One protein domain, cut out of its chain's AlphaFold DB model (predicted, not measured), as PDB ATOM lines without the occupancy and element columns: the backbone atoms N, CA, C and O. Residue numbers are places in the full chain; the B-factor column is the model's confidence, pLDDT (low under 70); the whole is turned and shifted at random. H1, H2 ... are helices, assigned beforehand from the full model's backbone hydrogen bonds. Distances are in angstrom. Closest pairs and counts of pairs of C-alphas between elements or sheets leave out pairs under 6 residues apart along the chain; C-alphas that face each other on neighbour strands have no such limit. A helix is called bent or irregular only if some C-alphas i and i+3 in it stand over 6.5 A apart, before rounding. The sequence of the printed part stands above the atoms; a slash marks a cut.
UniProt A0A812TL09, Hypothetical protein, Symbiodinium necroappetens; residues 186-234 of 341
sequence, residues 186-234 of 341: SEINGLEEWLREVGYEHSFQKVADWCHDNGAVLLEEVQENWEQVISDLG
ATOM      1  N   SER A 186      28.614  -5.447  32.098       60.34
ATOM      2  CA  SER A 186      29.769  -4.669  31.667       60.34
ATOM      3  C   SER A 186      30.551  -5.320  30.522       60.34
ATOM      4  O   SER A 186      31.396  -4.654  29.935       60.34
ATOM      5  N   GLU A 187      30.266  -6.571  30.145       77.81
ATOM      6  CA  GLU A 187      31.108  -7.315  29.194       77.81
ATOM      7  C   GLU A 187      30.386  -7.726  27.902       77.81
ATOM      8  O   GLU A 187      30.454  -8.877  27.467       77.81
ATOM      9  N   ILE A 188      29.745  -6.782  27.206       92.31
ATOM     10  CA  ILE A 188      29.647  -6.949  25.747       92.31
ATOM     11  C   ILE A 188      31.053  -6.703  25.204       92.31
ATOM     12  O   ILE A 188      31.513  -5.562  25.122       92.31
ATOM     13  N   ASN A 189      31.765  -7.791  24.905       93.12
ATOM     14  CA  ASN A 189      33.144  -7.736  24.423       93.12
ATOM     15  C   ASN A 189      33.251  -6.793  23.214       93.12
ATOM     16  O   ASN A 189      32.590  -7.001  22.200       93.12
ATOM     17  N   GLY A 190      34.084  -5.757  23.337       94.50
ATOM     18  CA  GLY A 190      34.313  -4.762  22.285       94.50
ATOM     19  C   GLY A 190      33.339  -3.577  22.262       94.50
ATOM     20  O   GLY A 190      33.550  -2.665  21.470       94.50
ATOM     21  N   LEU A 191      32.321  -3.520  23.134       95.44
ATOM     22  CA  LEU A 191      31.372  -2.396  23.156       95.44
ATOM     23  C   LEU A 191      32.045  -1.060  23.491       95.44
ATOM     24  O   LEU A 191      31.748  -0.052  22.858       95.44
ATOM     25  N   GLU A 192      32.955  -1.037  24.467       95.19
ATOM     26  CA  GLU A 192      33.660   0.195  24.848       95.19
ATOM     27  C   GLU A 192      34.572   0.699  23.724       95.19
ATOM     28  O   GLU A 192      34.585   1.890  23.421       95.19
ATOM     29  N   GLU A 193      35.311  -0.214  23.090       94.69
ATOM     30  CA  GLU A 193      36.203   0.098  21.970       94.69
ATOM     31  C   GLU A 193      35.408   0.621  20.774       94.69
ATOM     32  O   GLU A 193      35.723   1.683  20.243       94.69
ATOM     33  N   TRP A 194      34.302  -0.040  20.433       95.25
ATOM     34  CA  TRP A 194      33.413   0.416  19.373       95.25
ATOM     35  C   TRP A 194      32.781   1.782  19.682       95.25
ATOM     36  O   TRP A 194      32.783   2.669  18.832       95.25
ATOM     37  N   LEU A 195      32.302   2.008  20.914       94.25
ATOM     38  CA  LEU A 195      31.762   3.311  21.323       94.25
ATOM     39  C   LEU A 195      32.817   4.417  21.292       94.25
ATOM     40  O   LEU A 195      32.491   5.562  20.979       94.25
ATOM     41  N   ARG A 196      34.078   4.090  21.571       92.56
ATOM     42  CA  ARG A 196      35.205   5.011  21.408       92.56
ATOM     43  C   ARG A 196      35.432   5.366  19.941       92.56
ATOM     44  O   ARG A 196      35.587   6.546  19.638       92.56
ATOM     45  N   GLU A 197      35.379   4.388  19.038       88.94
ATOM     46  CA  GLU A 197      35.497   4.618  17.590       88.94
ATOM     47  C   GLU A 197      34.376   5.513  17.045       88.94
ATOM     48  O   GLU A 197      34.642   6.403  16.238       88.94
ATOM     49  N   VAL A 198      33.136   5.335  17.514       91.50
ATOM     50  CA  VAL A 198      32.000   6.169  17.078       91.50
ATOM     51  C   VAL A 198      31.878   7.506  17.826       91.50
ATOM     52  O   VAL A 198      30.998   8.303  17.504       91.50
ATOM     53  N   GLY A 199      32.745   7.780  18.808       91.00
ATOM     54  CA  GLY A 199      32.748   9.035  19.574       91.00
ATOM     55  C   GLY A 199      31.711   9.118  20.706       91.00
ATOM     56  O   GLY A 199      31.424  10.201  21.213       91.00
ATOM     57  N   TYR A 200      31.164   7.981  21.137       93.88
ATOM     58  CA  TYR A 200      30.172   7.853  22.211       93.88
ATOM     59  C   TYR A 200      30.736   7.199  23.484       93.88
ATOM     60  O   TYR A 200      29.974   6.696  24.310       93.88
ATOM     61  N   GLU A 201      32.056   7.250  23.698       94.00
ATOM     62  CA  GLU A 201      32.728   6.699  24.893       94.00
ATOM     63  C   GLU A 201      32.103   7.182  26.216       94.00
ATOM     64  O   GLU A 201      31.908   6.413  27.154       94.00
ATOM     65  N   HIS A 202      31.686   8.448  26.266       94.44
ATOM     66  CA  HIS A 202      31.060   9.068  27.436       94.44
ATOM     67  C   HIS A 202      29.648   8.532  27.728       94.44
ATOM     68  O   HIS A 202      29.101   8.769  28.805       94.44
ATOM     69  N   SER A 203      29.048   7.821  26.771       95.44
ATOM     70  CA  SER A 203      27.721   7.215  26.873       95.44
ATOM     71  C   SER A 203      27.776   5.700  27.097       95.44
ATOM     72  O   SER A 203      26.721   5.069  27.105       95.44
ATOM     73  N   PHE A 204      28.964   5.125  27.351       95.50
ATOM     74  CA  PHE A 204      29.158   3.684  27.561       95.50
ATOM     75  C   PHE A 204      28.156   3.077  28.544       95.50
ATOM     76  O   PHE A 204      27.439   2.148  28.185       95.50
ATOM     77  N   GLN A 205      28.028   3.648  29.746       95.38
ATOM     78  CA  GLN A 205      27.129   3.106  30.769       95.38
ATOM     79  C   GLN A 205      25.665   3.099  30.309       95.38
ATOM     80  O   GLN A 205      24.961   2.122  30.524       95.38
ATOM     81  N   LYS A 206      25.215   4.160  29.628       95.69
ATOM     82  CA  LYS A 206      23.835   4.254  29.133       95.69
ATOM     83  C   LYS A 206      23.550   3.206  28.058       95.69
ATOM     84  O   LYS A 206      22.476   2.619  28.048       95.69
ATOM     85  N   VAL A 207      24.509   2.980  27.160       95.81
ATOM     86  CA  VAL A 207      24.393   1.957  26.113       95.81
ATOM     87  C   VAL A 207      24.427   0.563  26.732       95.81
ATOM     88  O   VAL A 207      23.603  -0.266  26.366       95.81
ATOM     89  N   ALA A 208      25.300   0.312  27.712       95.44
ATOM     90  CA  ALA A 208      25.341  -0.954  28.443       95.44
ATOM     91  C   ALA A 208      24.012  -1.248  29.167       95.44
ATOM     92  O   ALA A 208      23.489  -2.359  29.065       95.44
ATOM     93  N   ASP A 209      23.423  -0.242  29.823       94.44
ATOM     94  CA  ASP A 209      22.112  -0.355  30.473       94.44
ATOM     95  C   ASP A 209      21.009  -0.665  29.443       94.44
ATOM     96  O   ASP A 209      20.201  -1.572  29.646       94.44
ATOM     97  N   TRP A 210      21.020   0.010  28.285       95.81
ATOM     98  CA  TRP A 210      20.090  -0.284  27.190       95.81
ATOM     99  C   TRP A 210      20.244  -1.717  26.673       95.81
ATOM    100  O   TRP A 210      19.242  -2.386  26.418       95.81
ATOM    101  N   CYS A 211      21.479  -2.210  26.537       95.38
ATOM    102  CA  CYS A 211      21.735  -3.572  26.075       95.38
ATOM    103  C   CYS A 211      21.175  -4.602  27.054       95.38
ATOM    104  O   CYS A 211      20.535  -5.565  26.639       95.38
ATOM    105  N   HIS A 212      21.351  -4.364  28.355       93.00
ATOM    106  CA  HIS A 212      20.774  -5.201  29.399       93.00
ATOM    107  C   HIS A 212      19.237  -5.206  29.339       93.00
ATOM    108  O   HIS A 212      18.624  -6.276  29.365       93.00
ATOM    109  N   ASP A 213      18.613  -4.035  29.203       94.06
ATOM    110  CA  ASP A 213      17.152  -3.899  29.192       94.06
ATOM    111  C   ASP A 213      16.498  -4.480  27.927       94.06
ATOM    112  O   ASP A 213      15.366  -4.967  27.982       94.06
ATOM    113  N   ASN A 214      17.221  -4.492  26.803       92.50
ATOM    114  CA  ASN A 214      16.751  -5.042  25.526       92.50
ATOM    115  C   ASN A 214      17.265  -6.463  25.242       92.50
ATOM    116  O   ASN A 214      16.912  -7.051  24.219       92.50
ATOM    117  N   GLY A 215      18.063  -7.039  26.144       92.56
ATOM    118  CA  GLY A 215      18.628  -8.380  25.989       92.56
ATOM    119  C   GLY A 215      19.653  -8.508  24.859       92.56
ATOM    120  O   GLY A 215      19.864  -9.622  24.382       92.56
ATOM    121  N   ALA A 216      20.279  -7.404  24.440       93.69
ATOM    122  CA  ALA A 216      21.389  -7.428  23.494       93.69
ATOM    123  C   ALA A 216      22.631  -7.977  24.204       93.69
ATOM    124  O   ALA A 216      23.088  -7.421  25.205       93.69
ATOM    125  N   VAL A 217      23.154  -9.094  23.706       94.38
ATOM    126  CA  VAL A 217      24.286  -9.821  24.305       94.38
ATOM    127  C   VAL A 217      25.531  -9.798  23.427       94.38
ATOM    128  O   VAL A 217      26.622 -10.101  23.909       94.38
ATOM    129  N   LEU A 218      25.383  -9.443  22.149       93.75
ATOM    130  CA  LEU A 218      26.468  -9.368  21.172       93.75
ATOM    131  C   LEU A 218      26.630  -7.944  20.637       93.75
ATOM    132  O   LEU A 218      25.660  -7.199  20.514       93.75
ATOM    133  N   LEU A 219      27.862  -7.577  20.275       95.44
ATOM    134  CA  LEU A 219      28.165  -6.263  19.704       95.44
ATOM    135  C   LEU A 219      27.410  -6.038  18.388       95.44
ATOM    136  O   LEU A 219      26.920  -4.942  18.135       95.44
ATOM    137  N   GLU A 220      27.269  -7.082  17.575       93.62
ATOM    138  CA  GLU A 220      26.555  -7.044  16.300       93.62
ATOM    139  C   GLU A 220      25.074  -6.692  16.494       93.62
ATOM    140  O   GLU A 220      24.532  -5.893  15.737       93.62
ATOM    141  N   GLU A 221      24.434  -7.202  17.553       94.12
ATOM    142  CA  GLU A 221      23.044  -6.856  17.881       94.12
ATOM    143  C   GLU A 221      22.915  -5.371  18.245       94.12
ATOM    144  O   GLU A 221      21.951  -4.715  17.853       94.12
ATOM    145  N   VAL A 222      23.900  -4.812  18.954       96.12
ATOM    146  CA  VAL A 222      23.937  -3.379  19.286       96.12
ATOM    147  C   VAL A 222      24.153  -2.532  18.030       96.12
ATOM    148  O   VAL A 222      23.492  -1.510  17.862       96.12
ATOM    149  N   GLN A 223      25.036  -2.967  17.126       95.06
ATOM    150  CA  GLN A 223      25.303  -2.289  15.855       95.06
ATOM    151  C   GLN A 223      24.077  -2.288  14.935       95.06
ATOM    152  O   GLN A 223      23.732  -1.248  14.374       95.06
ATOM    153  N   GLU A 224      23.389  -3.426  14.812       93.69
ATOM    154  CA  GLU A 224      22.166  -3.553  14.012       93.69
ATOM    155  C   GLU A 224      21.021  -2.688  14.558       93.69
ATOM    156  O   GLU A 224      20.210  -2.179  13.783       93.69
ATOM    157  N   ASN A 225      20.977  -2.469  15.876       95.62
ATOM    158  CA  ASN A 225      19.943  -1.674  16.542       95.62
ATOM    159  C   ASN A 225      20.404  -0.257  16.932       95.62
ATOM    160  O   ASN A 225      19.720   0.421  17.699       95.62
ATOM    161  N   TRP A 226      21.529   0.231  16.403       95.19
ATOM    162  CA  TRP A 226      22.143   1.484  16.857       95.19
ATOM    163  C   TRP A 226      21.231   2.716  16.740       95.19
ATOM    164  O   TRP A 226      21.219   3.573  17.624       95.19
ATOM    165  N   GLU A 227      20.408   2.799  15.691       93.00
ATOM    166  CA  GLU A 227      19.436   3.893  15.540       93.00
ATOM    167  C   GLU A 227      18.408   3.914  16.683       93.00
ATOM    168  O   GLU A 227      18.044   4.986  17.176       93.00
ATOM    169  N   GLN A 228      17.979   2.732  17.133       95.19
ATOM    170  CA  GLN A 228      17.056   2.572  18.252       95.19
ATOM    171  C   GLN A 228      17.736   2.949  19.573       95.19
ATOM    172  O   GLN A 228      17.158   3.703  20.352       95.19
ATOM    173  N   VAL A 229      18.986   2.515  19.781       95.75
ATOM    174  CA  VAL A 229      19.807   2.879  20.950       95.75
ATOM    175  C   VAL A 229      19.904   4.398  21.097       95.75
ATOM    176  O   VAL A 229      19.627   4.941  22.165       95.75
ATOM    177  N   ILE A 230      20.262   5.097  20.015       94.62
ATOM    178  CA  ILE A 230      20.375   6.562  19.998       94.62
ATOM    179  C   ILE A 230      19.034   7.210  20.357       94.62
ATOM    180  O   ILE A 230      18.981   8.093  21.217       94.62
ATOM    181  N   SER A 231      17.955   6.754  19.713       93.56
ATOM    182  CA  SER A 231      16.606   7.279  19.921       93.56
ATOM    183  C   SER A 231      16.141   7.116  21.372       93.56
ATOM    184  O   SER A 231      15.672   8.080  21.977       93.56
ATOM    185  N   ASP A 232      16.284   5.920  21.943       95.88
ATOM    186  CA  ASP A 232      15.787   5.598  23.285       95.88
ATOM    187  C   ASP A 232      16.576   6.299  24.384       95.88
ATOM    188  O   ASP A 232      16.011   6.764  25.375       95.88
ATOM    189  N   LEU A 233      17.889   6.413  24.200       95.19
ATOM    190  CA  LEU A 233      18.757   7.071  25.166       95.19
ATOM    191  C   LEU A 233      18.693   8.598  25.081       95.19
ATOM    192  O   LEU A 233      19.339   9.278  25.888       95.19
ATOM    193  N   GLY A 234      17.947   9.145  24.111       93.81
ATOM    194  CA  GLY A 234      17.951  10.573  23.816       93.81
ATOM    195  C   GLY A 234      19.372  11.079  23.590       93.81
ATOM    196  O   GLY A 234      19.686  12.219  23.934       93.81
TER     197      GLY A 234
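Overview. This is residues 186 to 234 of the 341 residues of the protein "Hypothetical protein" of Symbiodinium necroappetens (UniProt A0A812TL09). A small, rounded cluster of four helices, in which H1, H3 and H4 lie over one side of H2, the longest. H1 folds back beside the first residues of H2 as a hairpin, and H3 and H4, joined in an L by Asn 225, both run crosswise to H2 on one side of it. The printed part has 49 residues with four named helices, in the order H1, H2, H3, H4, and no named strand; the class is all helix. It is compact, with a radius of gyration of the C-alphas of 9.4 A and spans of 22 by 21 by 18 A.

Arrangement. Begin with H2, residues 201 to 214. With residues 201 to 204 alone it touches H1, residues 191 to 197; the closest C-alphas, of Leu 195 and Glu 201, are 5.0 A apart. This helical hairpin has a steep tilt of 39 degrees, opposite ways. H3, residues 219 to 224, is close to H2 but not clearly touching, about perpendicular at 84 degrees; look at the closest C-alphas, of Cys 211 and Val 222, 7.1 A apart. H3 is likewise close to H1 but not clearly touching, with closest C-alphas Leu 191 and Leu 219 at 6.1 A. H4, residues 226 to 232, is close to H2 but not clearly touching, with closest C-alphas Val 207 and Val 229 at 7.0 A, and is about perpendicular to it at 84 degrees. H1 and H4 are apart. In H1, H3 and H4 every O i to N i+4 pair is within hydrogen-bond range; in H2, 8 of 10 are.

Along the chain. Find C-alpha 201 at (32.728, 6.699, 24.893); from there H2 runs 19.8 A to C-alpha 214. It is irregular: C-alphas 202 and 205 are 7.9 A apart. H1 begins at C-alpha 191, (31.372, -2.396, 23.156), and is 9.9 A long. H3 is 8.7 A long; H4, 9.9 A, ends at C-alpha 232, (15.787, 5.598, 23.285).

Size, cuts and confidence. The C-alphas farthest apart, of Asn 189 and Gly 234, are 23.8 A from each other. The printed part has no cut, and its three links are tight. Mean pLDDT of the printed part is 93.2; Ser 186 alone is under 70.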